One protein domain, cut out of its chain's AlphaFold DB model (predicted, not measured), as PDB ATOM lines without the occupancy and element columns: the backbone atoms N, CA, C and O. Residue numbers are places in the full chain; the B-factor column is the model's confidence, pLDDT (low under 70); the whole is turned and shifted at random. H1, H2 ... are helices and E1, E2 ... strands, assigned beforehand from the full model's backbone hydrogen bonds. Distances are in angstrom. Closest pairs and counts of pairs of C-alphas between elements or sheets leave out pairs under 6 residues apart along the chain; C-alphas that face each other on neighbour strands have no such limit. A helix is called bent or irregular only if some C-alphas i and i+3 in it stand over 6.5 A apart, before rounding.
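Overview. This is residues 35 to 117 and 154 to 270 of the 492 residues of an uncharacterized protein of Rhodotorula diobovata (UniProt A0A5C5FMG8). A four-stranded sheet has one face bare and helix H3 running along its edge strand E4 on the other face; H4 crosses H3 on the side away from the sheet, and the very long H2 crosses H4. Residues 87 to 117, of which 87 to 112 belong to H2, stick out as a long arm, while H5 makes a corner with the far end of H4 and the short H1 packs on the last part of H3, residues 181 to 189. The printed part has 200 residues, with five named helices and four named strands in the order E1 E2 H1 H2 H3 E3 E4 H4 H5; the sheet, E1 E2 E3 E4, is antiparallel, and the class is mixed, helices and strands. The whole is loose, with a radius of gyration of the C-alphas of 22.2 A and spans of 73 by 58 by 42 A.

Along the chain. E1, residues 36 to 40, begins at C-alpha 36 (1.066, 57.976, 92.735), and E2 is residues 44 to 49. H1 is residues 55 to 62. H2, residues 69 to 112, is 63.6 A long and ends at C-alpha 112 (24.410, 81.603, 41.762). H3, residues 162 to 189, is 41.1 A long and irregular: C-alphas 163 and 166 are 7.0 A apart. E3 is residues 196 to 202, 19.1 A, and E4 residues 206 to 212, 19.6 A. H4, residues 228 to 250, is 31.7 A long, has a kink of 40 degrees near residue 236 and is only just irregular, with C-alphas 233 and 236 6.9 A apart. H5, residues 257 to 264, ends at C-alpha 264 (24.236, 25.054, 79.581).

Arrangement. The sheet is twisted. Hairpin E1 and E2 has N 37 and O 48 at 2.8 A; E2 and E3 have N 47 and O 199 at 2.8 A; hairpin E3 and E4 has N 200 and O 208 at 2.8 A. H3 on one face of the sheet gives two layers, a helix layer over a strand layer; it lies over E4 at a height over the sheet of 8.2 A, along the strands. The hub, H4, touches H3 at a steep tilt of 45 degrees, opposite ways, the closest C-alphas being those of His 179 and Gly 236, 4.0 A. With residues 230 to 238 alone H4 touches H2, about perpendicular at 90 degrees, closest at the C-alphas of Gly 81 and Trp 238, 5.3 A. H1 touches residues 181 to 189 of H3, closest at the C-alphas of Pro 56 and Leu 185, 5.3 A. H4 and H5 touch only at the corner, the closest C-alphas being those of Ala 250 and Leu 257, 4.7 A. Every O i to N i+4 pair is within hydrogen-bond range in H2 and H5, but 3 of 4 in H1, 22 of 24 in H3 and 17 of 19 in H4.

Size, cuts and confidence. The two C-alphas farthest apart, those of Arg 65 and Gly 114, are 73.1 A apart. Residues 118 to 153 are not printed, and C-alphas 117 and 154 are 30.7 A apart across this cut. The link E4 to H4, residues 213 to 227, is long. The mean pLDDT of the printed part is 80.5; 42 residues are under 70, among them 63 to 70, 154 to 162 and 216 to 226.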
ATOM      1  N   HIS A  35       1.941  56.932  97.036       70.69
ATOM      2  CA  HIS A  35       2.878  57.669  96.197       70.69
ATOM      3  C   HIS A  35       2.615  57.731  94.663       70.69
ATOM      4  O   HIS A  35       3.552  57.497  93.902       70.69
ATOM      5  N   LEU A  36       1.412  58.015  94.161       80.69
ATOM      6  CA  LEU A  36       1.066  57.976  92.735       80.69
ATOM      7  C   LEU A  36       0.090  59.104  92.369       80.69
ATOM      8  O   LEU A  36      -0.981  59.207  92.955       80.69
ATOM      9  N   SER A  37       0.444  59.935  91.386       82.25
ATOM     10  CA  SER A  37      -0.411  61.009  90.869       82.25
ATOM     11  C   SER A  37      -0.745  60.770  89.399       82.25
ATOM     12  O   SER A  37       0.155  60.527  88.595       82.25
ATOM     13  N   LEU A  38      -2.015  60.906  89.025       83.38
ATOM     14  CA  LEU A  38      -2.465  60.835  87.635       83.38
ATOM     15  C   LEU A  38      -3.016  62.198  87.198       83.38
ATOM     16  O   LEU A  38      -3.822  62.784  87.918       83.38
ATOM     17  N   SER A  39      -2.603  62.679  86.029       84.81
ATOM     18  CA  SER A  39      -3.106  63.899  85.393       84.81
ATOM     19  C   SER A  39      -3.390  63.637  83.915       84.81
ATOM     20  O   SER A  39      -2.642  62.916  83.254       84.81
ATOM     21  N   LEU A  40      -4.472  64.208  83.387       85.00
ATOM     22  CA  LEU A  40      -4.815  64.137  81.970       85.00
ATOM     23  C   LEU A  40      -4.592  65.511  81.327       85.00
ATOM     24  O   LEU A  40      -5.280  66.480  81.646       85.00
ATOM     25  N   ASP A  41      -3.642  65.578  80.399       84.12
ATOM     26  CA  ASP A  41      -3.342  66.761  79.595       84.12
ATOM     27  C   ASP A  41      -4.036  66.674  78.219       84.12
ATOM     28  O   ASP A  41      -4.468  65.591  77.806       84.12
ATOM     29  N   PRO A  42      -4.151  67.786  77.460       82.44
ATOM     30  CA  PRO A  42      -4.820  67.789  76.153       82.44
ATOM     31  C   PRO A  42      -4.220  66.821  75.127       82.44
ATOM     32  O   PRO A  42      -4.887  66.461  74.161       82.44
ATOM     33  N   THR A  43      -2.952  66.443  75.303       82.94
ATOM     34  CA  THR A  43      -2.167  65.633  74.355       82.94
ATOM     35  C   THR A  43      -1.560  64.378  74.983       82.94
ATOM     36  O   THR A  43      -1.085  63.501  74.258       82.94
ATOM     37  N   SER A  44      -1.578  64.253  76.312       87.31
ATOM     38  CA  SER A  44      -0.922  63.146  77.003       87.31
ATOM     39  C   SER A  44      -1.590  62.770  78.315       87.31
ATOM     40  O   SER A  44      -2.095  63.621  79.041       87.31
ATOM     41  N   LEU A  45      -1.525  61.489  78.660       87.19
ATOM     42  CA  LEU A  45      -1.801  61.023  80.015       87.19
ATOM     43  C   LEU A  45      -0.496  61.040  80.813       87.19
ATOM     44  O   LEU A  45       0.471  60.397  80.406       87.19
ATOM     45  N   HIS A  46      -0.464  61.756  81.934       89.06
ATOM     46  CA  HIS A  46       0.681  61.838  82.835       89.06
ATOM     47  C   HIS A  46       0.437  61.006  84.089       89.06
ATOM     48  O   HIS A  46      -0.536  61.190  84.816       89.06
ATOM     49  N   LEU A  47       1.358  60.093  84.354       88.50
ATOM     50  CA  LEU A  47       1.436  59.306  85.568       88.50
ATOM     51  C   LEU A  47       2.742  59.670  86.267       88.50
ATOM     52  O   LEU A  47       3.804  59.640  85.649       88.50
ATOM     53  N   SER A  48       2.693  59.998  87.553       88.19
ATOM     54  CA  SER A  48       3.891  60.121  88.379       88.19
ATOM     55  C   SER A  48       3.826  59.196  89.575       88.19
ATOM     56  O   SER A  48       2.750  58.946  90.112       88.19
ATOM     57  N   THR A  49       4.976  58.682  90.001       87.62
ATOM     58  CA  THR A  49       5.073  57.895  91.222       87.62
ATOM     59  C   THR A  49       6.325  58.227  92.019       87.62
ATOM     60  O   THR A  49       7.396  58.453  91.465       87.62
ATOM     61  N   ARG A  50       6.182  58.229  93.346       87.19
ATOM     62  CA  ARG A  50       7.280  58.317  94.316       87.19
ATOM     63  C   ARG A  50       7.581  56.976  94.994       87.19
ATOM     64  O   ARG A  50       8.510  56.887  95.790       87.19
ATOM     65  N   ALA A  51       6.795  55.931  94.707       83.81
ATOM     66  CA  ALA A  51       6.901  54.631  95.381       83.81
ATOM     67  C   ALA A  51       8.251  53.960  95.099       83.81
ATOM     68  O   ALA A  51       8.815  53.269  95.943       83.81
ATOM     69  N   LEU A  52       8.781  54.201  93.901       84.19
ATOM     70  CA  LEU A  52      10.008  53.590  93.409       84.19
ATOM     71  C   LEU A  52      11.258  54.428  93.713       84.19
ATOM     72  O   LEU A  52      12.354  54.039  93.321       84.19
ATOM     73  N   ASN A  53      11.138  55.533  94.459       87.38
ATOM     74  CA  ASN A  53      12.275  56.419  94.735       87.38
ATOM     75  C   ASN A  53      13.403  55.717  95.507       87.38
ATOM     76  O   ASN A  53      14.573  56.067  95.366       87.38
ATOM     77  N   ALA A  54      13.066  54.699  96.305       85.38
ATOM     78  CA  ALA A  54      14.039  53.915  97.058       85.38
ATOM     79  C   ALA A  54      14.751  52.838  96.215       85.38
ATOM     80  O   ALA A  54      15.792  52.334  96.646       85.38
ATOM     81  N   VAL A  55      14.222  52.481  95.036       87.31
ATOM     82  CA  VAL A  55      14.708  51.353  94.220       87.31
ATOM     83  C   VAL A  55      16.152  51.547  93.750       87.31
ATOM     84  O   VAL A  55      16.948  50.644  94.001       87.31
ATOM     85  N   PRO A  56      16.562  52.694  93.169       86.31
ATOM     86  CA  PRO A  56      17.949  52.883  92.734       86.31
ATOM     87  C   PRO A  56      18.941  52.723  93.894       86.31
ATOM     88  O   PRO A  56      19.939  52.011  93.794       86.31
ATOM     89  N   GLY A  57      18.621  53.312  95.053       83.38
ATOM     90  CA  GLY A  57      19.437  53.185  96.260       83.38
ATOM     91  C   GLY A  57      19.432  51.777  96.870       83.38
ATOM     92  O   GLY A  57      20.384  51.410  97.557       83.38
ATOM     93  N   ALA A  58      18.379  50.983  96.665       85.31
ATOM     94  CA  ALA A  58      18.335  49.574  97.054       85.31
ATOM     95  C   ALA A  58      19.164  48.699  96.103       85.31
ATOM     96  O   ALA A  58      19.941  47.873  96.572       85.31
ATOM     97  N   LEU A  59      19.087  48.935  94.790       85.00
ATOM     98  CA  LEU A  59      19.860  48.203  93.785       85.00
ATOM     99  C   LEU A  59      21.369  48.379  94.003       85.00
ATOM    100  O   LEU A  59      22.122  47.408  94.006       85.00
ATOM    101  N   LEU A  60      21.801  49.604  94.317       82.06
ATOM    102  CA  LEU A  60      23.194  49.893  94.669       82.06
ATOM    103  C   LEU A  60      23.657  49.232  95.981       82.06
ATOM    104  O   LEU A  60      24.859  49.126  96.207       82.06
ATOM    105  N   ARG A  61      22.735  48.803  96.858       78.44
ATOM    106  CA  ARG A  61      23.057  48.081  98.104       78.44
ATOM    107  C   ARG A  61      23.245  46.577  97.901       78.44
ATOM    108  O   ARG A  61      23.893  45.958  98.738       78.44
ATOM    109  N   VAL A  62      22.694  46.004  96.827       75.19
ATOM    110  CA  VAL A  62      22.858  44.580  96.476       75.19
ATOM    111  C   VAL A  62      24.280  44.290  95.976       75.19
ATOM    112  O   VAL A  62      24.764  43.168  96.101       75.19
ATOM    113  N   LEU A  63      24.986  45.307  95.475       68.81
ATOM    114  CA  LEU A  63      26.401  45.198  95.126       68.81
ATOM    115  C   LEU A  63      27.252  45.002  96.405       68.81
ATOM    116  O   LEU A  63      27.097  45.775  97.358       68.81
ATOM    117  N   PRO A  64      28.127  43.976  96.462       53.59
ATOM    118  CA  PRO A  64      28.841  43.599  97.679       53.59
ATOM    119  C   PRO A  64      29.670  44.748  98.286       53.59
ATOM    120  O   PRO A  64      30.211  45.605  97.599       53.59
ATOM    121  N   ARG A  65      29.685  44.760  99.626       50.69
ATOM    122  CA  ARG A  65      30.221  45.750 100.587       50.69
ATOM    123  C   ARG A  65      31.132  46.873 100.046       50.69
ATOM    124  O   ARG A  65      32.330  46.710  99.856       50.69
ATOM    125  N   ARG A  66      30.557  48.087 100.066       56.97
ATOM    126  CA  ARG A  66      31.195  49.420 100.047       56.97
ATOM    127  C   ARG A  66      32.383  49.563 101.023       56.97
ATOM    128  O   ARG A  66      32.232  50.127 102.106       56.97
ATOM    129  N   GLN A  67      33.584  49.206 100.591       53.91
ATOM    130  CA  GLN A  67      34.802  49.922 100.977       53.91
ATOM    131  C   GLN A  67      35.647  50.184  99.724       53.91
ATOM    132  O   GLN A  67      35.617  49.395  98.788       53.91
ATOM    133  N   GLY A  68      36.325  51.340  99.684       62.22
ATOM    134  CA  GLY A  68      37.351  51.755  98.709       62.22
ATOM    135  C   GLY A  68      37.111  51.448  97.214       62.22
ATOM    136  O   GLY A  68      36.599  52.318  96.499       62.22
ATOM    137  N   PRO A  69      37.565  50.280  96.711       63.84
ATOM    138  CA  PRO A  69      37.615  49.927  95.286       63.84
ATOM    139  C   PRO A  69      36.287  50.001  94.521       63.84
ATOM    140  O   PRO A  69      36.275  50.532  93.411       63.84
ATOM    141  N   ASP A  70      35.166  49.541  95.078       68.88
ATOM    142  CA  ASP A  70      33.919  49.449  94.298       68.88
ATOM    143  C   ASP A  70      33.277  50.816  94.032       68.88
ATOM    144  O   ASP A  70      32.723  51.053  92.957       68.88
ATOM    145  N   LYS A  71      33.459  51.780  94.947       72.12
ATOM    146  CA  LYS A  71      33.079  53.180  94.695       72.12
ATOM    147  C   LYS A  71      33.885  53.768  93.530       72.12
ATOM    148  O   LYS A  71      33.335  54.512  92.722       72.12
ATOM    149  N   ARG A  72      35.179  53.431  93.434       77.56
ATOM    150  CA  ARG A  72      36.044  53.885  92.333       77.56
ATOM    151  C   ARG A  72      35.635  53.257  91.005       77.56
ATOM    152  O   ARG A  72      35.591  53.971  90.013       77.56
ATOM    153  N   ARG A  73      35.289  51.966  90.991       82.44
ATOM    154  CA  ARG A  73      34.810  51.263  89.787       82.44
ATOM    155  C   ARG A  73      33.519  51.867  89.242       82.44
ATOM    156  O   ARG A  73      33.422  52.098  88.044       82.44
ATOM    157  N   LEU A  74      32.560  52.169  90.116       83.62
ATOM    158  CA  LEU A  74      31.283  52.748  89.702       83.62
ATOM    159  C   LEU A  74      31.432  54.193  89.208       83.62
ATOM    160  O   LEU A  74      30.864  54.539  88.178       83.62
ATOM    161  N   SER A  75      32.252  55.014  89.877       83.31
ATOM    162  CA  SER A  75      32.608  56.342  89.352       83.31
ATOM    163  C   SER A  75      33.279  56.221  87.987       83.31
ATOM    164  O   SER A  75      32.850  56.881  87.051       83.31
ATOM    165  N   ALA A  76      34.267  55.330  87.848       87.75
ATOM    166  CA  ALA A  76      34.977  55.116  86.591       87.75
ATOM    167  C   ALA A  76      34.046  54.655  85.457       87.75
ATOM    168  O   ALA A  76      34.236  55.060  84.315       87.75
ATOM    169  N   PHE A  77      33.022  53.850  85.761       91.56
ATOM    170  CA  PHE A  77      32.001  53.443  84.793       91.56
ATOM    171  C   PHE A  77      31.220  54.647  84.242       91.56
ATOM    172  O   PHE A  77      31.083  54.779  83.027       91.56
ATOM    173  N   TYR A  78      30.753  55.546  85.114       92.25
ATOM    174  CA  TYR A  78      30.044  56.760  84.689       92.25
ATOM    175  C   TYR A  78      30.970  57.814  84.068       92.25
ATOM    176  O   TYR A  78      30.548  58.531  83.162       92.25
ATOM    177  N   ASP A  79      32.230  57.888  84.496       91.38
ATOM    178  CA  ASP A  79      33.254  58.738  83.879       91.38
ATOM    179  C   ASP A  79      33.550  58.296  82.442       91.38
ATOM    180  O   ASP A  79      33.479  59.105  81.517       91.38
ATOM    181  N   ALA A  80      33.790  56.998  82.232       92.62
ATOM    182  CA  ALA A  80      33.990  56.428  80.904       92.62
ATOM    183  C   ALA A  80      32.759  56.642  80.015       92.62
ATOM    184  O   ALA A  80      32.893  57.095  78.877       92.62
ATOM    185  N   GLY A  81      31.562  56.391  80.554       93.19
ATOM    186  CA  GLY A  81      30.307  56.655  79.857       93.19
ATOM    187  C   GLY A  81      30.170  58.118  79.431       93.19
ATOM    188  O   GLY A  81      29.831  58.392  78.283       93.19
ATOM    189  N   SER A  82      30.519  59.059  80.312       92.94
ATOM    190  CA  SER A  82      30.477  60.497  80.017       92.94
ATOM    191  C   SER A  82      31.430  60.880  78.882       92.94
ATOM    192  O   SER A  82      31.040  61.625  77.985       92.94
ATOM    193  N   CYS A  83      32.653  60.339  78.869       93.44
ATOM    194  CA  CYS A  83      33.610  60.555  77.780       93.44
ATOM    195  C   CYS A  83      33.110  59.994  76.440       93.44
ATOM    196  O   CYS A  83      33.199  60.682  75.424       93.44
ATOM    197  N   VAL A  84      32.566  58.771  76.433       93.44
ATOM    198  CA  VAL A  84      32.030  58.130  75.218       93.44
ATOM    199  C   VAL A  84      30.855  58.926  74.658       93.44
ATOM    200  O   VAL A  84      30.832  59.224  73.465       93.44
ATOM    201  N   VAL A  85      29.901  59.307  75.510       92.56
ATOM    202  CA  VAL A  85      28.732  60.096  75.103       92.56
ATOM    203  C   VAL A  85      29.162  61.459  74.569       92.56
ATOM    204  O   VAL A  85      28.705  61.858  73.501       92.56
ATOM    205  N   LEU A  86      30.086  62.148  75.243       93.12
ATOM    206  CA  LEU A  86      30.588  63.442  74.784       93.12
ATOM    207  C   LEU A  86      31.280  63.336  73.416       93.12
ATOM    208  O   LEU A  86      30.996  64.137  72.526       93.12
ATOM    209  N   ALA A  87      32.138  62.331  73.222       93.69
ATOM    210  CA  ALA A  87      32.788  62.083  71.938       93.69
ATOM    211  C   ALA A  87      31.762  61.790  70.831       93.69
ATOM    212  O   ALA A  87      31.861  62.344  69.735       93.69
ATOM    213  N   ALA A  88      30.743  60.977  71.127       90.38
ATOM    214  CA  ALA A  88      29.669  60.669  70.188       90.38
ATOM    215  C   ALA A  88      28.833  61.912  69.839       90.38
ATOM    216  O   ALA A  88      28.517  62.126  68.671       90.38
ATOM    217  N   CYS A  89      28.522  62.767  70.817       91.25
ATOM    218  CA  CYS A  89      27.831  64.036  70.595       91.25
ATOM    219  C   CYS A  89      28.648  64.995  69.717       91.25
ATOM    220  O   CYS A  89      28.096  65.583  68.790       91.25
ATOM    221  N   ILE A  90      29.957  65.128  69.964       93.94
ATOM    222  CA  ILE A  90      30.851  65.955  69.136       93.94
ATOM    223  C   ILE A  90      30.884  65.423  67.700       93.94
ATOM    224  O   ILE A  90      30.732  66.198  66.754       93.94
ATOM    225  N   ALA A  91      31.023  64.106  67.527       91.88
ATOM    226  CA  ALA A  91      31.008  63.475  66.212       91.88
ATOM    227  C   ALA A  91      29.667  63.696  65.490       91.88
ATOM    228  O   ALA A  91      29.656  64.118  64.335       91.88
ATOM    229  N   ALA A  92      28.541  63.478  66.176       88.19
ATOM    230  CA  ALA A  92      27.202  63.678  65.624       88.19
ATOM    231  C   ALA A  92      26.967  65.134  65.204       88.19
ATOM    232  O   ALA A  92      26.482  65.387  64.100       88.19
ATOM    233  N   GLN A  93      27.375  66.095  66.035       90.75
ATOM    234  CA  GLN A  93      27.267  67.512  65.707       90.75
ATOM    235  C   GLN A  93      28.167  67.887  64.524       90.75
ATOM    236  O   GLN A  93      27.745  68.644  63.652       90.75
ATOM    237  N   GLY A  94      29.370  67.312  64.434       93.06
ATOM    238  CA  GLY A  94      30.251  67.459  63.275       93.06
ATOM    239  C   GLY A  94      29.615  66.935  61.986       93.06
ATOM    240  O   GLY A  94      29.602  67.638  60.975       93.06
ATOM    241  N   VAL A  95      29.011  65.743  62.021       88.25
ATOM    242  CA  VAL A  95      28.276  65.171  60.880       88.25
ATOM    243  C   VAL A  95      27.101  66.064  60.476       88.25
ATOM    244  O   VAL A  95      26.914  66.320  59.286       88.25
ATOM    245  N   LEU A  96      26.341  66.585  61.442       87.62
ATOM    246  CA  LEU A  96      25.210  67.471  61.172       87.62
ATOM    247  C   LEU A  96      25.657  68.803  60.547       87.62
ATOM    248  O   LEU A  96      25.037  69.272  59.594       87.62
ATOM    249  N   LEU A  97      26.761  69.382  61.026       92.06
ATOM    250  CA  LEU A  97      27.357  70.587  60.445       92.06
ATOM    251  C   LEU A  97      27.849  70.343  59.015       92.06
ATOM    252  O   LEU A  97      27.608  71.172  58.139       92.06
ATOM    253  N   LEU A  98      28.474  69.193  58.747       89.50
ATOM    254  CA  LEU A  98      28.885  68.807  57.395       89.50
ATOM    255  C   LEU A  98      27.682  68.624  56.463       89.50
ATOM    256  O   LEU A  98      27.716  69.075  55.317       89.50
ATOM    257  N   ALA A  99      26.610  67.988  56.940       81.12
ATOM    258  CA  ALA A  99      25.373  67.832  56.180       81.12
ATOM    259  C   ALA A  99      24.729  69.193  55.869       81.12
ATOM    260  O   ALA A  99      24.357  69.448  54.723       81.12
ATOM    261  N   CYS A 100      24.679  70.090  56.858       88.19
ATOM    262  CA  CYS A 100      24.205  71.463  56.689       88.19
ATOM    263  C   CYS A 100      25.054  72.226  55.663       88.19
ATOM    264  O   CYS A 100      24.512  72.818  54.733       88.19
ATOM    265  N   GLY A 101      26.385  72.136  55.752       88.62
ATOM    266  CA  GLY A 101      27.304  72.756  54.795       88.62
ATOM    267  C   GLY A 101      27.096  72.260  53.362       88.62
ATOM    268  O   GLY A 101      27.028  73.067  52.438       88.62
ATOM    269  N   LYS A 102      26.912  70.947  53.166       80.12
ATOM    270  CA  LYS A 102      26.588  70.371  51.847       80.12
ATOM    271  C   LYS A 102      25.246  70.870  51.312       80.12
ATOM    272  O   LYS A 102      25.154  71.196  50.132       80.12
ATOM    273  N   ALA A 103      24.224  70.944  52.165       77.38
ATOM    274  CA  ALA A 103      22.904  71.438  51.782       77.38
ATOM    275  C   ALA A 103      22.945  72.925  51.390       77.38
ATOM    276  O   ALA A 103      22.411  73.302  50.348       77.38
ATOM    277  N   LEU A 104      23.639  73.752  52.178       87.31
ATOM    278  CA  LEU A 104      23.841  75.172  51.886       87.31
ATOM    279  C   LEU A 104      24.635  75.381  50.596       87.31
ATOM    280  O   LEU A 104      24.287  76.246  49.802       87.31
ATOM    281  N   TRP A 105      25.666  74.574  50.351       83.44
ATOM    282  CA  TRP A 105      26.454  74.656  49.122       83.44
ATOM    283  C   TRP A 105      25.655  74.235  47.882       83.44
ATOM    284  O   TRP A 105      25.743  74.887  46.841       83.44
ATOM    285  N   ALA A 106      24.829  73.191  47.995       76.06
ATOM    286  CA  ALA A 106      23.906  72.800  46.934       76.06
ATOM    287  C   ALA A 106      22.895  73.919  46.630       76.06
ATOM    288  O   ALA A 106      22.671  74.238  45.465       76.06
ATOM    289  N   LEU A 107      22.348  74.564  47.668       78.88
ATOM    290  CA  LEU A 107      21.452  75.712  47.517       78.88
ATOM    291  C   LEU A 107      22.167  76.915  46.879       78.88
ATOM    292  O   LEU A 107      21.631  77.535  45.963       78.88
ATOM    293  N   ALA A 108      23.392  77.224  47.306       82.00
ATOM    294  CA  ALA A 108      24.186  78.313  46.744       82.00
ATOM    295  C   ALA A 108      24.440  78.104  45.245       82.00
ATOM    296  O   ALA A 108      24.206  79.018  44.463       82.00
ATOM    297  N   ARG A 109      24.811  76.889  44.819       81.81
ATOM    298  CA  ARG A 109      24.949  76.570  43.388       81.81
ATOM    299  C   ARG A 109      23.669  76.833  42.602       81.81
ATOM    300  O   ARG A 109      23.727  77.462  41.557       81.81
ATOM    301  N   THR A 110      22.509  76.438  43.131       75.50
ATOM    302  CA  THR A 110      21.227  76.701  42.448       75.50
ATOM    303  C   THR A 110      20.876  78.185  42.347       75.50
ATOM    304  O   THR A 110      20.178  78.577  41.419       75.50
ATOM    305  N   LEU A 111      21.344  79.011  43.287       80.38
ATOM    306  CA  LEU A 111      21.069  80.449  43.303       80.38
ATOM    307  C   LEU A 111      22.067  81.254  42.461       80.38
ATOM    308  O   LEU A 111      21.672  82.258  41.875       80.38
ATOM    309  N   PHE A 112      23.336  80.838  42.406       79.00
ATOM    310  CA  PHE A 112      24.410  81.603  41.762       79.00
ATOM    311  C   PHE A 112      24.742  81.155  40.331       79.00
ATOM    312  O   PHE A 112      25.142  82.009  39.546       79.00
ATOM    313  N   ASP A 113      24.545  79.883  39.957       68.50
ATOM    314  CA  ASP A 113      24.933  79.396  38.618       68.50
ATOM    315  C   ASP A 113      23.840  79.541  37.544       68.50
ATOM    316  O   ASP A 113      24.077  79.208  36.388       68.50
ATOM    317  N   GLY A 114      22.651  80.067  37.866       53.03
ATOM    318  CA  GLY A 114      21.647  80.459  36.862       53.03
ATOM    319  C   GLY A 114      21.112  79.341  35.948       53.03
ATOM    320  O   GLY A 114      20.260  79.611  35.100       53.03
ATOM    321  N   GLU A 115      21.544  78.089  36.107       48.28
ATOM    322  CA  GLU A 115      20.913  76.942  35.466       48.28
ATOM    323  C   GLU A 115      19.567  76.690  36.148       48.28
ATOM    324  O   GLU A 115      19.487  76.288  37.311       48.28
ATOM    325  N   GLY A 116      18.495  76.989  35.410       45.59
ATOM    326  CA  GLY A 116      17.118  76.870  35.870       45.59
ATOM    327  C   GLY A 116      16.820  75.521  36.547       45.59
ATOM    328  O   GLY A 116      17.399  74.486  36.202       45.59
ATOM    329  N   PRO A 117      15.901  75.511  37.523       44.03
ATOM    330  CA  PRO A 117      15.720  74.396  38.436       44.03
ATOM    331  C   PRO A 117      15.282  73.131  37.690       44.03
ATOM    332  O   PRO A 117      14.168  73.044  37.179       44.03
ATOM    333  N   LEU A 154      12.078  54.811  60.371       56.81
ATOM    334  CA  LEU A 154      11.150  53.720  60.672       56.81
ATOM    335  C   LEU A 154       9.752  54.317  60.875       56.81
ATOM    336  O   LEU A 154       9.481  54.961  61.884       56.81
ATOM    337  N   ILE A 155       8.880  54.129  59.891       67.19
ATOM    338  CA  ILE A 155       7.508  54.628  59.868       67.19
ATOM    339  C   ILE A 155       6.589  53.402  59.806       67.19
ATOM    340  O   ILE A 155       6.571  52.708  58.781       67.19
ATOM    341  N   PRO A 156       5.838  53.109  60.881       61.09
ATOM    342  CA  PRO A 156       4.839  52.047  60.888       61.09
ATOM    343  C   PRO A 156       3.847  52.168  59.732       61.09
ATOM    344  O   PRO A 156       3.266  53.227  59.511       61.09
ATOM    345  N   GLY A 157       3.654  51.079  58.992       55.53
ATOM    346  CA  GLY A 157       2.760  51.014  57.836       55.53
ATOM    347  C   GLY A 157       3.326  51.581  56.530       55.53
ATOM    348  O   GLY A 157       2.685  51.400  55.502       55.53
ATOM    349  N   LEU A 158       4.506  52.223  56.544       60.72
ATOM    350  CA  LEU A 158       5.226  52.636  55.328       60.72
ATOM    351  C   LEU A 158       6.537  51.864  55.156       60.72
ATOM    352  O   LEU A 158       6.746  51.219  54.139       60.72
ATOM    353  N   THR A 159       7.432  51.943  56.143       58.47
ATOM    354  CA  THR A 159       8.751  51.287  56.086       58.47
ATOM    355  C   THR A 159       8.860  50.085  57.018       58.47
ATOM    356  O   THR A 159       9.863  49.380  56.973       58.47
ATOM    357  N   THR A 160       7.840  49.838  57.848       54.28
ATOM    358  CA  THR A 160       7.753  48.673  58.743       54.28
ATOM    359  C   THR A 160       6.329  48.104  58.781       54.28
ATOM    360  O   THR A 160       5.372  48.884  58.777       54.28
ATOM    361  N   PRO A 161       6.150  46.769  58.841       69.69
ATOM    362  CA  PRO A 161       4.829  46.152  58.956       69.69
ATOM    363  C   PRO A 161       4.103  46.593  60.231       69.69
ATOM    364  O   PRO A 161       4.697  46.667  61.306       69.69
ATOM    365  N   LEU A 162       2.787  46.814  60.148       69.06
ATOM    366  CA  LEU A 162       1.982  47.201  61.316       69.06
ATOM    367  C   LEU A 162       1.947  46.120  62.410       69.06
ATOM    368  O   LEU A 162       1.795  46.452  63.583       69.06
ATOM    369  N   GLY A 163       2.134  44.847  62.048       71.25
ATOM    370  CA  GLY A 163       2.223  43.739  63.007       71.25
ATOM    371  C   GLY A 163       3.426  43.828  63.953       71.25
ATOM    372  O   GLY A 163       3.364  43.303  65.058       71.25
ATOM    373  N   LEU A 164       4.487  44.553  63.573       72.19
ATOM    374  CA  LEU A 164       5.674  44.772  64.412       72.19
ATOM    375  C   LEU A 164       5.513  45.929  65.405       72.19
ATOM    376  O   LEU A 164       6.336  46.081  66.304       72.19
ATOM    377  N   VAL A 165       4.458  46.740  65.285       77.06
ATOM    378  CA  VAL A 165       4.241  47.906  66.158       77.06
ATOM    379  C   VAL A 165       4.203  47.540  67.646       77.06
ATOM    380  O   VAL A 165       4.886  48.222  68.408       77.06
ATOM    381  N   PRO A 166       3.498  46.483  68.099       80.56
ATOM    382  CA  PRO A 166       3.509  46.099  69.511       80.56
ATOM    383  C   PRO A 166       4.916  45.782  70.024       80.56
ATOM    384  O   PRO A 166       5.281  46.205  71.120       80.56
ATOM    385  N   LEU A 167       5.731  45.107  69.208       80.44
ATOM    386  CA  LEU A 167       7.115  44.786  69.546       80.44
ATOM    387  C   LEU A 167       7.982  46.049  69.618       80.44
ATOM    388  O   LEU A 167       8.765  46.202  70.551       80.44
ATOM    389  N   LEU A 168       7.817  46.980  68.673       80.81
ATOM    390  CA  LEU A 168       8.522  48.265  68.678       80.81
ATOM    391  C   LEU A 168       8.149  49.116  69.898       80.81
ATOM    392  O   LEU A 168       9.027  49.711  70.519       80.81
ATOM    393  N   VAL A 169       6.868  49.145  70.274       84.19
ATOM    394  CA  VAL A 169       6.402  49.830  71.488       84.19
ATOM    395  C   VAL A 169       6.993  49.166  72.732       84.19
ATOM    396  O   VAL A 169       7.498  49.869  73.603       84.19
ATOM    397  N   ALA A 170       7.005  47.833  72.807       86.94
ATOM    398  CA  ALA A 170       7.627  47.113  73.918       86.94
ATOM    399  C   ALA A 170       9.134  47.408  74.021       86.94
ATOM    400  O   ALA A 170       9.628  47.730  75.102       86.94
ATOM    401  N   ALA A 171       9.856  47.379  72.899       88.38
ATOM    402  CA  ALA A 171      11.274  47.723  72.845       88.38
ATOM    403  C   ALA A 171      11.529  49.174  73.284       88.38
ATOM    404  O   ALA A 171      12.469  49.435  74.037       88.38
ATOM    405  N   LEU A 172      10.668  50.111  72.872       88.25
ATOM    406  CA  LEU A 172      10.735  51.507  73.298       88.25
ATOM    407  C   LEU A 172      10.524  51.640  74.809       88.25
ATOM    408  O   LEU A 172      11.303  52.328  75.462       88.25
ATOM    409  N   VAL A 173       9.522  50.960  75.376       90.38
ATOM    410  CA  VAL A 173       9.262  50.963  76.826       90.38
ATOM    411  C   VAL A 173      10.475  50.456  77.600       90.38
ATOM    412  O   VAL A 173      10.910  51.114  78.542       90.38
ATOM    413  N   VAL A 174      11.051  49.323  77.189       91.62
ATOM    414  CA  VAL A 174      12.230  48.739  77.848       91.62
ATOM    415  C   VAL A 174      13.432  49.679  77.752       91.62
ATOM    416  O   VAL A 174      14.084  49.944  78.760       91.62
ATOM    417  N   SER A 175      13.697  50.226  76.563       94.06
ATOM    418  CA  SER A 175      14.800  51.163  76.330       94.06
ATOM    419  C   SER A 175      14.656  52.437  77.166       94.06
ATOM    420  O   SER A 175      15.591  52.845  77.847       94.06
ATOM    421  N   GLN A 176      13.468  53.041  77.189       93.75
ATOM    422  CA  GLN A 176      13.203  54.248  77.975       93.75
ATOM    423  C   GLN A 176      13.296  53.984  79.482       93.75
ATOM    424  O   GLN A 176      13.906  54.765  80.206       93.75
ATOM    425  N   ALA A 177      12.757  52.864  79.968       91.88
ATOM    426  CA  ALA A 177      12.877  52.496  81.376       91.88
ATOM    427  C   ALA A 177      14.347  52.311  81.791       91.88
ATOM    428  O   ALA A 177      14.744  52.762  82.866       91.88
ATOM    429  N   PHE A 178      15.167  51.689  80.937       94.50
ATOM    430  CA  PHE A 178      16.594  51.493  81.196       94.50
ATOM    431  C   PHE A 178      17.392  52.806  81.133       94.50
ATOM    432  O   PHE A 178      18.286  53.021  81.952       94.50
ATOM    433  N   HIS A 179      17.027  53.711  80.222       95.38
ATOM    434  CA  HIS A 179      17.577  55.063  80.122       95.38
ATOM    435  C   HIS A 179      17.368  55.854  81.420       95.38
ATOM    436  O   HIS A 179      18.322  56.326  82.041       95.38
ATOM    437  N   GLU A 180      16.122  55.936  81.880       94.75
ATOM    438  CA  GLU A 180      15.771  56.664  83.099       94.75
ATOM    439  C   GLU A 180      16.346  56.004  84.356       94.75
ATOM    440  O   GLU A 180      16.820  56.687  85.268       94.75
ATOM    441  N   LEU A 181      16.400  54.668  84.392       92.50
ATOM    442  CA  LEU A 181      17.111  53.948  85.445       92.50
ATOM    443  C   LEU A 181      18.584  54.377  85.510       92.50
ATOM    444  O   LEU A 181      19.119  54.540  86.607       92.50
ATOM    445  N   GLY A 182      19.221  54.620  84.364       93.75
ATOM    446  CA  GLY A 182      20.580  55.141  84.292       93.75
ATOM    447  C   GLY A 182      20.749  56.485  84.995       93.75
ATOM    448  O   GLY A 182      21.639  56.620  85.841       93.75
ATOM    449  N   HIS A 183      19.871  57.450  84.710       93.62
ATOM    450  CA  HIS A 183      19.842  58.746  85.398       93.62
ATOM    451  C   HIS A 183      19.644  58.589  86.907       93.62
ATOM    452  O   HIS A 183      20.392  59.162  87.703       93.62
ATOM    453  N   ALA A 184      18.677  57.761  87.309       91.75
ATOM    454  CA  ALA A 184      18.353  57.533  88.711       91.75
ATOM    455  C   ALA A 184      19.503  56.855  89.482       91.75
ATOM    456  O   ALA A 184      19.780  57.215  90.629       91.75
ATOM    457  N   LEU A 185      20.201  55.896  88.865       91.69
ATOM    458  CA  LEU A 185      21.364  55.238  89.464       91.69
ATOM    459  C   LEU A 185      22.557  56.188  89.579       91.69
ATOM    460  O   LEU A 185      23.198  56.210  90.629       91.69
ATOM    461  N   ALA A 186      22.826  57.004  88.557       90.94
ATOM    462  CA  ALA A 186      23.884  58.011  88.610       90.94
ATOM    463  C   ALA A 186      23.629  59.035  89.729       90.94
ATOM    464  O   ALA A 186      24.512  59.287  90.548       90.94
ATOM    465  N   ALA A 187      22.395  59.538  89.841       89.00
ATOM    466  CA  ALA A 187      21.991  60.429  90.926       89.00
ATOM    467  C   ALA A 187      22.169  59.768  92.306       89.00
ATOM    468  O   ALA A 187      22.768  60.351  93.212       89.00
ATOM    469  N   ALA A 188      21.746  58.509  92.460       87.56
ATOM    470  CA  ALA A 188      21.911  57.769  93.709       87.56
ATOM    471  C   ALA A 188      23.392  57.527  94.080       87.56
ATOM    472  O   ALA A 188      23.732  57.500  95.269       87.56
ATOM    473  N   CYS A 189      24.290  57.388  93.096       85.50
ATOM    474  CA  CYS A 189      25.738  57.291  93.323       85.50
ATOM    475  C   CYS A 189      26.318  58.576  93.920       85.50
ATOM    476  O   CYS A 189      27.146  58.512  94.834       85.50
ATOM    477  N   GLU A 190      25.823  59.719  93.450       84.00
ATOM    478  CA  GLU A 190      26.190  61.061  93.913       84.00
ATOM    479  C   GLU A 190      25.384  61.494  95.155       84.00
ATOM    480  O   GLU A 190      25.532  62.607  95.651       84.00
ATOM    481  N   ARG A 191      24.583  60.576  95.725       85.38
ATOM    482  CA  ARG A 191      23.728  60.779  96.913       85.38
ATOM    483  C   ARG A 191      22.645  61.844  96.715       85.38
ATOM    484  O   ARG A 191      22.196  62.454  97.684       85.38
ATOM    485  N   ILE A 192      22.201  62.020  95.478       85.69
ATOM    486  CA  ILE A 192      21.093  62.895  95.118       85.69
ATOM    487  C   ILE A 192      19.788  62.094  95.240       85.69
ATOM    488  O   ILE A 192      19.668  61.033  94.619       85.69
ATOM    489  N   PRO A 193      18.820  62.540  96.062       85.19
ATOM    490  CA  PRO A 193      17.551  61.843  96.210       85.19
ATOM    491  C   PRO A 193      16.689  62.007  94.955       85.19
ATOM    492  O   PRO A 193      16.636  63.076  94.354       85.19
ATOM    493  N   LEU A 194      15.984  60.941  94.588       88.69
ATOM    494  CA  LEU A 194      14.996  60.946  93.513       88.69
ATOM    495  C   LEU A 194      13.673  61.543  94.024       88.69
ATOM    496  O   LEU A 194      13.182  61.110  95.072       88.69
ATOM    497  N   GLU A 195      13.078  62.500  93.304       88.88
ATOM    498  CA  GLU A 195      11.809  63.127  93.708       88.88
ATOM    499  C   GLU A 195      10.593  62.353  93.209       88.88
ATOM    500  O   GLU A 195       9.664  62.093  93.978       88.88
ATOM    501  N   ALA A 196      10.594  61.973  91.932       87.88
ATOM    502  CA  ALA A 196       9.530  61.197  91.310       87.88
ATOM    503  C   ALA A 196       9.996  60.558  89.996       87.88
ATOM    504  O   ALA A 196      10.879  61.074  89.309       87.88
ATOM    505  N   LEU A 197       9.341  59.461  89.627       90.06
ATOM    506  CA  LEU A 197       9.349  58.905  88.279       90.06
ATOM    507  C   LEU A 197       8.080  59.327  87.549       90.06
ATOM    508  O   LEU A 197       7.001  59.368  88.142       90.06
ATOM    509  N   HIS A 198       8.197  59.585  86.258       90.44
ATOM    510  CA  HIS A 198       7.104  59.999  85.398       90.44
ATOM    511  C   HIS A 198       6.980  59.060  84.205       90.44
ATOM    512  O   HIS A 198       7.974  58.695  83.585       90.44
ATOM    513  N   LEU A 199       5.742  58.729  83.860       90.50
ATOM    514  CA  LEU A 199       5.351  58.114  82.603       90.50
ATOM    515  C   LEU A 199       4.358  59.057  81.918       90.50
ATOM    516  O   LEU A 199       3.339  59.424  82.501       90.50
ATOM    517  N   ARG A 200       4.641  59.456  80.681       90.44
ATOM    518  CA  ARG A 200       3.713  60.206  79.828       90.44
ATOM    519  C   ARG A 200       3.381  59.381  78.598       90.44
ATOM    520  O   ARG A 200       4.278  58.974  77.863       90.44
ATOM    521  N   LEU A 201       2.093  59.153  78.372       87.38
ATOM    522  CA  LEU A 201       1.576  58.487  77.180       87.38
ATOM    523  C   LEU A 201       0.996  59.542  76.238       87.38
ATOM    524  O   LEU A 201      -0.117  60.024  76.463       87.38
ATOM    525  N   PHE A 202       1.733  59.909  75.189       84.75
ATOM    526  CA  PHE A 202       1.226  60.827  74.166       84.75
ATOM    527  C   PHE A 202       0.204  60.110  73.287       84.75
ATOM    528  O   PHE A 202       0.494  59.042  72.738       84.75
ATOM    529  N   PHE A 203      -1.000  60.683  73.184       80.25
ATOM    530  CA  PHE A 203      -2.141  60.102  72.462       80.25
ATOM    531  C   PHE A 203      -2.403  58.614  72.782       80.25
ATOM    532  O   PHE A 203      -2.876  57.877  71.926       80.25
ATOM    533  N   LEU A 204      -2.069  58.159  74.000       77.44
ATOM    534  CA  LEU A 204      -2.133  56.755  74.456       77.44
ATOM    535  C   LEU A 204      -1.234  55.749  73.713       77.44
ATOM    536  O   LEU A 204      -1.307  54.558  74.003       77.44
ATOM    537  N   VAL A 205      -0.382  56.195  72.787       75.38
ATOM    538  CA  VAL A 205       0.411  55.295  71.928       75.38
ATOM    539  C   VAL A 205       1.904  55.392  72.207       75.38
ATOM    540  O   VAL A 205       2.589  54.374  72.178       75.38
ATOM    541  N   LEU A 206       2.420  56.593  72.476       83.81
ATOM    542  CA  LEU A 206       3.860  56.814  72.612       83.81
ATOM    543  C   LEU A 206       4.243  56.986  74.088       83.81
ATOM    544  O   LEU A 206       3.994  58.057  74.656       83.81
ATOM    545  N   PRO A 207       4.830  55.951  74.719       87.75
ATOM    546  CA  PRO A 207       5.306  56.038  76.085       87.75
ATOM    547  C   PRO A 207       6.623  56.800  76.158       87.75
ATOM    548  O   PRO A 207       7.565  56.536  75.415       87.75
ATOM    549  N   THR A 208       6.689  57.724  77.106       90.19
ATOM    550  CA  THR A 208       7.901  58.458  77.465       90.19
ATOM    551  C   THR A 208       8.072  58.406  78.972       90.19
ATOM    552  O   THR A 208       7.101  58.558  79.717       90.19
ATOM    553  N   PHE A 209       9.294  58.153  79.418       91.12
ATOM    554  CA  PHE A 209       9.632  58.088  80.831       91.12
ATOM    555  C   PHE A 209      10.493  59.299  81.187       91.12
ATOM    556  O   PHE A 209      11.161  59.853  80.320       91.12
ATOM    557  N   ALA A 210      10.425  59.748  82.436       91.69
ATOM    558  CA  ALA A 210      11.301  60.801  82.935       91.69
ATOM    559  C   ALA A 210      11.536  60.659  84.440       91.69
ATOM    560  O   ALA A 210      10.632  60.299  85.198       91.69
ATOM    561  N   VAL A 211      12.738  61.002  84.877       91.12
ATOM    562  CA  VAL A 211      13.151  61.087  86.279       91.12
ATOM    563  C   VAL A 211      13.216  62.551  86.718       91.12
ATOM    564  O   VAL A 211      13.886  63.364  86.089       91.12
ATOM    565  N   SER A 212      12.549  62.884  87.827       89.81
ATOM    566  CA  SER A 212      12.661  64.203  88.460       89.81
ATOM    567  C   SER A 212      13.683  64.188  89.584       89.81
ATOM    568  O   SER A 212      13.564  63.425  90.548       89.81
ATOM    569  N   LEU A 213      14.679  65.058  89.455       86.38
ATOM    570  CA  LEU A 213      15.738  65.276  90.429       86.38
ATOM    571  C   LEU A 213      15.625  66.697  90.988       86.38
ATOM    572  O   LEU A 213      15.218  67.602  90.254       86.38
ATOM    573  N   PRO A 214      16.013  66.910  92.255       82.75
ATOM    574  CA  PRO A 214      16.034  68.242  92.835       82.75
ATOM    575  C   PRO A 214      17.031  69.133  92.074       82.75
ATOM    576  O   PRO A 214      18.070  68.649  91.613       82.75
ATOM    577  N   PRO A 215      16.744  70.439  91.938       74.12
ATOM    578  CA  PRO A 215      17.608  71.363  91.215       74.12
ATOM    579  C   PRO A 215      18.977  71.465  91.888       74.12
ATOM    580  O   PRO A 215      19.077  71.448  93.118       74.12
ATOM    581  N   SER A 216      20.033  71.647  91.093       65.94
ATOM    582  CA  SER A 216      21.414  71.621  91.583       65.94
ATOM    583  C   SER A 216      21.772  72.720  92.591       65.94
ATOM    584  O   SER A 216      22.734  72.590  93.344       65.94
ATOM    585  N   SER A 217      20.942  73.759  92.691       59.72
ATOM    586  CA  SER A 217      21.020  74.820  93.699       59.72
ATOM    587  C   SER A 217      20.508  74.425  95.092       59.72
ATOM    588  O   SER A 217      20.738  75.157  96.050       59.72
ATOM    589  N   SER A 218      19.810  73.293  95.226       59.66
ATOM    590  CA  SER A 218      19.158  72.858  96.474       59.66
ATOM    591  C   SER A 218      19.964  71.833  97.286       59.66
ATOM    592  O   SER A 218      19.528  71.392  98.352       59.66
ATOM    593  N   PHE A 219      21.155  71.450  96.816       62.50
ATOM    594  CA  PHE A 219      21.993  70.464  97.495       62.50
ATOM    595  C   PHE A 219      22.600  71.030  98.786       62.50
ATOM    596  O   PHE A 219      23.498  71.861  98.766       62.50
ATOM    597  N   SER A 220      22.121  70.539  99.932       47.53
ATOM    598  CA  SER A 220      22.584  70.930 101.277       47.53
ATOM    599  C   SER A 220      23.888  70.219 101.720       47.53
ATOM    600  O   SER A 220      24.388  70.436 102.819       47.53
ATOM    601  N   ALA A 221      24.450  69.358 100.866       50.56
ATOM    602  CA  ALA A 221      25.682  68.586 101.081       50.56
ATOM    603  C   ALA A 221      26.875  69.257 100.350       50.56
ATOM    604  O   ALA A 221      26.619  70.103  99.494       50.56
ATOM    605  N   PRO A 222      28.161  68.940 100.655       54.34
ATOM    606  CA  PRO A 222      29.301  69.599 100.005       54.34
ATOM    607  C   PRO A 222      29.132  69.583  98.488       54.34
ATOM    608  O   PRO A 222      28.704  68.564  97.946       54.34
ATOM    609  N   ALA A 223      29.430  70.725  97.860       55.81
ATOM    610  CA  ALA A 223      29.140  70.998  96.458       55.81
ATOM    611  C   ALA A 223      29.407  69.761  95.579       55.81
ATOM    612  O   ALA A 223      30.480  69.157  95.708       55.81
ATOM    613  N   PRO A 224      28.442  69.357  94.729       59.94
ATOM    614  CA  PRO A 224      28.616  68.205  93.858       59.94
ATOM    615  C   PRO A 224      29.907  68.359  93.049       59.94
ATOM    616  O   PRO A 224      30.298  69.470  92.682       59.94
ATOM    617  N   ALA A 225      30.595  67.244  92.787       66.56
ATOM    618  CA  ALA A 225      31.796  67.259  91.958       66.56
ATOM    619  C   ALA A 225      31.489  67.974  90.626       66.56
ATOM    620  O   ALA A 225      30.376  67.817  90.117       66.56
ATOM    621  N   PRO A 226      32.442  68.705  90.022       68.25
ATOM    622  CA  PRO A 226      32.184  69.571  88.862       68.25
ATOM    623  C   PRO A 226      31.646  68.835  87.621       68.25
ATOM    624  O   PRO A 226      31.195  69.470  86.676       68.25
ATOM    625  N   LEU A 227      31.678  67.498  87.619       81.00
ATOM    626  CA  LEU A 227      31.185  66.641  86.541       81.00
ATOM    627  C   LEU A 227      29.897  65.888  86.899       81.00
ATOM    628  O   LEU A 227      29.460  65.046  86.124       81.00
ATOM    629  N   THR A 228      29.285  66.160  88.052       85.12
ATOM    630  CA  THR A 228      28.082  65.451  88.526       85.12
ATOM    631  C   THR A 228      26.928  65.598  87.542       85.12
ATOM    632  O   THR A 228      26.362  64.598  87.107       85.12
ATOM    633  N   ASP A 229      26.643  66.827  87.115       86.44
ATOM    634  CA  ASP A 229      25.568  67.103  86.161       86.44
ATOM    635  C   ASP A 229      25.845  66.440  84.804       86.44
ATOM    636  O   ASP A 229      24.943  65.861  84.205       86.44
ATOM    637  N   LEU A 230      27.110  66.437  84.357       88.69
ATOM    638  CA  LEU A 230      27.520  65.752  83.129       88.69
ATOM    639  C   LEU A 230      27.332  64.234  83.241       88.69
ATOM    640  O   LEU A 230      26.778  63.623  82.330       88.69
ATOM    641  N   ARG A 231      27.757  63.627  84.357       90.56
ATOM    642  CA  ARG A 231      27.601  62.189  84.619       90.56
ATOM    643  C   ARG A 231      26.139  61.789  84.626       90.56
ATOM    644  O   ARG A 231      25.785  60.797  83.998       90.56
ATOM    645  N   ILE A 232      25.294  62.557  85.311       91.25
ATOM    646  CA  ILE A 232      23.859  62.287  85.378       91.25
ATOM    647  C   ILE A 232      23.243  62.461  83.994       91.25
ATOM    648  O   ILE A 232      22.570  61.542  83.544       91.25
ATOM    649  N   ALA A 233      23.519  63.553  83.277       90.50
ATOM    650  CA  ALA A 233      22.983  63.786  81.934       90.50
ATOM    651  C   ALA A 233      23.425  62.719  80.915       90.50
ATOM    652  O   ALA A 233      22.628  62.282  80.088       90.50
ATOM    653  N   ALA A 234      24.672  62.247  80.984       93.38
ATOM    654  CA  ALA A 234      25.179  61.200  80.099       93.38
ATOM    655  C   ALA A 234      24.715  59.787  80.495       93.38
ATOM    656  O   ALA A 234      24.734  58.877  79.660       93.38
ATOM    657  N   ALA A 235      24.291  59.579  81.747       94.50
ATOM    658  CA  ALA A 235      24.017  58.251  82.289       94.50
ATOM    659  C   ALA A 235      22.933  57.488  81.523       94.50
ATOM    660  O   ALA A 235      23.111  56.292  81.291       94.50
ATOM    661  N   GLY A 236      21.845  58.149  81.118       93.88
ATOM    662  CA  GLY A 236      20.762  57.490  80.386       93.88
ATOM    663  C   GLY A 236      21.203  56.987  79.013       93.88
ATOM    664  O   GLY A 236      20.968  55.830  78.657       93.88
ATOM    665  N   ILE A 237      21.940  57.812  78.261       94.81
ATOM    666  CA  ILE A 237      22.507  57.417  76.960       94.81
ATOM    667  C   ILE A 237      23.491  56.260  77.149       94.81
ATOM    668  O   ILE A 237      23.422  55.266  76.426       94.81
ATOM    669  N   TRP A 238      24.373  56.358  78.146       95.50
ATOM    670  CA  TRP A 238      25.339  55.308  78.455       95.50
ATOM    671  C   TRP A 238      24.665  53.973  78.797       95.50
ATOM    672  O   TRP A 238      25.081  52.932  78.294       95.50
ATOM    673  N   HIS A 239      23.580  53.989  79.572       94.81
ATOM    674  CA  HIS A 239      22.801  52.784  79.864       94.81
ATOM    675  C   HIS A 239      22.198  52.182  78.594       94.81
ATOM    676  O   HIS A 239      22.295  50.975  78.395       94.81
ATOM    677  N   ASN A 240      21.673  52.990  77.676       94.69
ATOM    678  CA  ASN A 240      21.188  52.466  76.397       94.69
ATOM    679  C   ASN A 240      22.307  51.866  75.539       94.69
ATOM    680  O   ASN A 240      22.094  50.831  74.913       94.69
ATOM    681  N   VAL A 241      23.510  52.450  75.540       94.00
ATOM    682  CA  VAL A 241      24.681  51.847  74.881       94.00
ATOM    683  C   VAL A 241      25.002  50.488  75.501       94.00
ATOM    684  O   VAL A 241      25.167  49.510  74.775       94.00
ATOM    685  N   VAL A 242      25.029  50.392  76.832       94.31
ATOM    686  CA  VAL A 242      25.250  49.123  77.541       94.31
ATOM    687  C   VAL A 242      24.152  48.109  77.215       94.31
ATOM    688  O   VAL A 242      24.466  46.959  76.925       94.31
ATOM    689  N   LEU A 243      22.881  48.521  77.186       92.88
ATOM    690  CA  LEU A 243      21.761  47.662  76.804       92.88
ATOM    691  C   LEU A 243      21.915  47.142  75.371       92.88
ATOM    692  O   LEU A 243      21.720  45.954  75.134       92.88
ATOM    693  N   CYS A 244      22.327  47.996  74.431       91.31
ATOM    694  CA  CYS A 244      22.633  47.593  73.060       91.31
ATOM    695  C   CYS A 244      23.787  46.586  73.004       91.31
ATOM    696  O   CYS A 244      23.693  45.603  72.275       91.31
ATOM    697  N   LEU A 245      24.855  46.786  73.781       90.50
ATOM    698  CA  LEU A 245      25.977  45.845  73.852       90.50
ATOM    699  C   LEU A 245      25.559  44.501  74.456       90.50
ATOM    700  O   LEU A 245      25.969  43.457  73.957       90.50
ATOM    701  N   VAL A 246      24.710  44.510  75.487       89.31
ATOM    702  CA  VAL A 246      24.138  43.293  76.079       89.31
ATOM    703  C   VAL A 246      23.239  42.576  75.073       89.31
ATOM    704  O   VAL A 246      23.377  41.368  74.894       89.31
ATOM    705  N   ALA A 247      22.366  43.303  74.374       87.00
ATOM    706  CA  ALA A 247      21.515  42.745  73.328       87.00
ATOM    707  C   ALA A 247      22.348  42.167  72.173       87.00
ATOM    708  O   ALA A 247      22.056  41.076  71.688       87.00
ATOM    709  N   LEU A 248      23.427  42.846  71.777       85.62
ATOM    710  CA  LEU A 248      24.361  42.362  70.766       85.62
ATOM    711  C   LEU A 248      25.071  41.088  71.237       85.62
ATOM    712  O   LEU A 248      25.070  40.101  70.508       85.62
ATOM    713  N   ALA A 249      25.606  41.061  72.457       82.12
ATOM    714  CA  ALA A 249      26.249  39.876  73.026       82.12
ATOM    715  C   ALA A 249      25.281  38.686  73.163       82.12
ATOM    716  O   ALA A 249      25.652  37.533  72.922       82.12
ATOM    717  N   ALA A 250      24.025  38.965  73.523       79.50
ATOM    718  CA  ALA A 250      22.951  37.981  73.571       79.50
ATOM    719  C   ALA A 250      22.553  37.487  72.175       79.50
ATOM    720  O   ALA A 250      22.159  36.327  72.037       79.50
ATOM    721  N   SER A 251      22.672  38.331  71.148       76.25
ATOM    722  CA  SER A 251      22.352  37.972  69.770       76.25
ATOM    723  C   SER A 251      23.301  36.906  69.218       76.25
ATOM    724  O   SER A 251      24.454  36.766  69.637       76.25
ATOM    725  N   GLN A 252      22.826  36.179  68.208       65.88
ATOM    726  CA  GLN A 252      23.610  35.154  67.518       65.88
ATOM    727  C   GLN A 252      24.890  35.714  66.870       65.88
ATOM    728  O   GLN A 252      25.882  34.995  66.781       65.88
ATOM    729  N   HIS A 253      24.889  36.995  66.481       65.12
ATOM    730  CA  HIS A 253      25.997  37.657  65.784       65.12
ATOM    731  C   HIS A 253      27.071  38.215  66.730       65.12
ATOM    732  O   HIS A 253      28.231  38.312  66.341       65.12
ATOM    733  N   GLY A 254      26.715  38.584  67.966       59.03
ATOM    734  CA  GLY A 254      27.631  39.268  68.891       59.03
ATOM    735  C   GLY A 254      28.222  38.401  70.001       59.03
ATOM    736  O   GLY A 254      28.914  38.921  70.871       59.03
ATOM    737  N   GLY A 255      27.972  37.090  69.991       65.94
ATOM    738  CA  GLY A 255      28.547  36.160  70.971       65.94
ATOM    739  C   GLY A 255      27.683  34.940  71.270       65.94
ATOM    740  O   GLY A 255      28.176  33.976  71.860       65.94
ATOM    741  N   ALA A 256      26.416  34.962  70.838       72.25
ATOM    742  CA  ALA A 256      25.433  33.910  71.067       72.25
ATOM    743  C   ALA A 256      25.335  33.503  72.546       72.25
ATOM    744  O   ALA A 256      25.167  32.325  72.868       72.25
ATOM    745  N   LEU A 257      25.471  34.485  73.446       76.69
ATOM    746  CA  LEU A 257      25.479  34.259  74.889       76.69
ATOM    747  C   LEU A 257      24.174  33.608  75.360       76.69
ATOM    748  O   LEU A 257      24.218  32.721  76.205       76.69
ATOM    749  N   SER A 258      23.038  34.006  74.779       73.94
ATOM    750  CA  SER A 258      21.720  33.421  75.055       73.94
ATOM    751  C   SER A 258      21.689  31.920  74.768       73.94
ATOM    752  O   SER A 258      21.345  31.148  75.653       73.94
ATOM    753  N   ARG A 259      22.144  31.502  73.580       70.44
ATOM    754  CA  ARG A 259      22.279  30.091  73.194       70.44
ATOM    755  C   ARG A 259      23.228  29.338  74.123       70.44
ATOM    756  O   ARG A 259      22.880  28.261  74.572       70.44
ATOM    757  N   ARG A 260      24.400  29.904  74.444       71.94
ATOM    758  CA  ARG A 260      25.401  29.247  75.313       71.94
ATOM    759  C   ARG A 260      24.905  29.043  76.741       71.94
ATOM    760  O   ARG A 260      25.078  27.970  77.300       71.94
ATOM    761  N   LEU A 261      24.337  30.085  77.347       76.12
ATOM    762  CA  LEU A 261      23.745  29.989  78.683       76.12
ATOM    763  C   LEU A 261      22.562  29.036  78.653       76.12
ATOM    764  O   LEU A 261      22.434  28.176  79.511       76.12
ATOM    765  N   GLY A 262      21.739  29.196  77.629       71.81
ATOM    766  CA  GLY A 262      20.564  28.414  77.373       71.81
ATOM    767  C   GLY A 262      20.797  26.909  77.309       71.81
ATOM    768  O   GLY A 262      20.152  26.159  78.042       71.81
ATOM    769  N   SER A 263      21.735  26.483  76.470       70.19
ATOM    770  CA  SER A 263      22.126  25.081  76.361       70.19
ATOM    771  C   SER A 263      22.786  24.583  77.648       70.19
ATOM    772  O   SER A 263      22.494  23.479  78.099       70.19
ATOM    773  N   ALA A 264      23.594  25.417  78.316       75.75
ATOM    774  CA  ALA A 264      24.236  25.054  79.581       75.75
ATOM    775  C   ALA A 264      23.241  24.801  80.727       75.75
ATOM    776  O   ALA A 264      23.506  23.960  81.582       75.75
ATOM    777  N   VAL A 265      22.105  25.509  80.758       78.38
ATOM    778  CA  VAL A 265      21.040  25.270  81.750       78.38
ATOM    779  C   VAL A 265      19.967  24.289  81.267       78.38
ATOM    780  O   VAL A 265      18.954  24.125  81.943       78.38
ATOM    781  N   GLY A 266      20.160  23.652  80.104       62.06
ATOM    782  CA  GLY A 266      19.196  22.711  79.522       62.06
ATOM    783  C   GLY A 266      17.852  23.346  79.153       62.06
ATOM    784  O   GLY A 266      16.855  22.645  79.025       62.06
ATOM    785  N   ALA A 267      17.793  24.674  79.019       65.88
ATOM    786  CA  ALA A 267      16.579  25.373  78.594       65.88
ATOM    787  C   ALA A 267      16.412  25.364  77.063       65.88
ATOM    788  O   ALA A 267      15.356  25.739  76.563       65.88
ATOM    789  N   TRP A 268      17.465  24.980  76.336       61.94
ATOM    790  CA  TRP A 268      17.539  24.999  74.881       61.94
ATOM    791  C   TRP A 268      18.119  23.665  74.446       61.94
ATOM    792  O   TRP A 268      19.280  23.374  74.738       61.94
ATOM    793  N   GLU A 269      17.298  22.862  73.789       58.19
ATOM    794  CA  GLU A 269      17.699  21.586  73.220       58.19
ATOM    795  C   GLU A 269      17.968  21.816  71.734       58.19
ATOM    796  O   GLU A 269      17.089  22.240  70.984       58.19
ATOM    797  N   GLU A 270      19.225  21.647  71.322       60.03
ATOM    798  CA  GLU A 270      19.556  21.622  69.901       60.03
ATOM    799  C   GLU A 270      19.136  20.251  69.374       60.03
ATOM    800  O   GLU A 270      19.638  19.224  69.831       60.03
TER     801      GLU A 270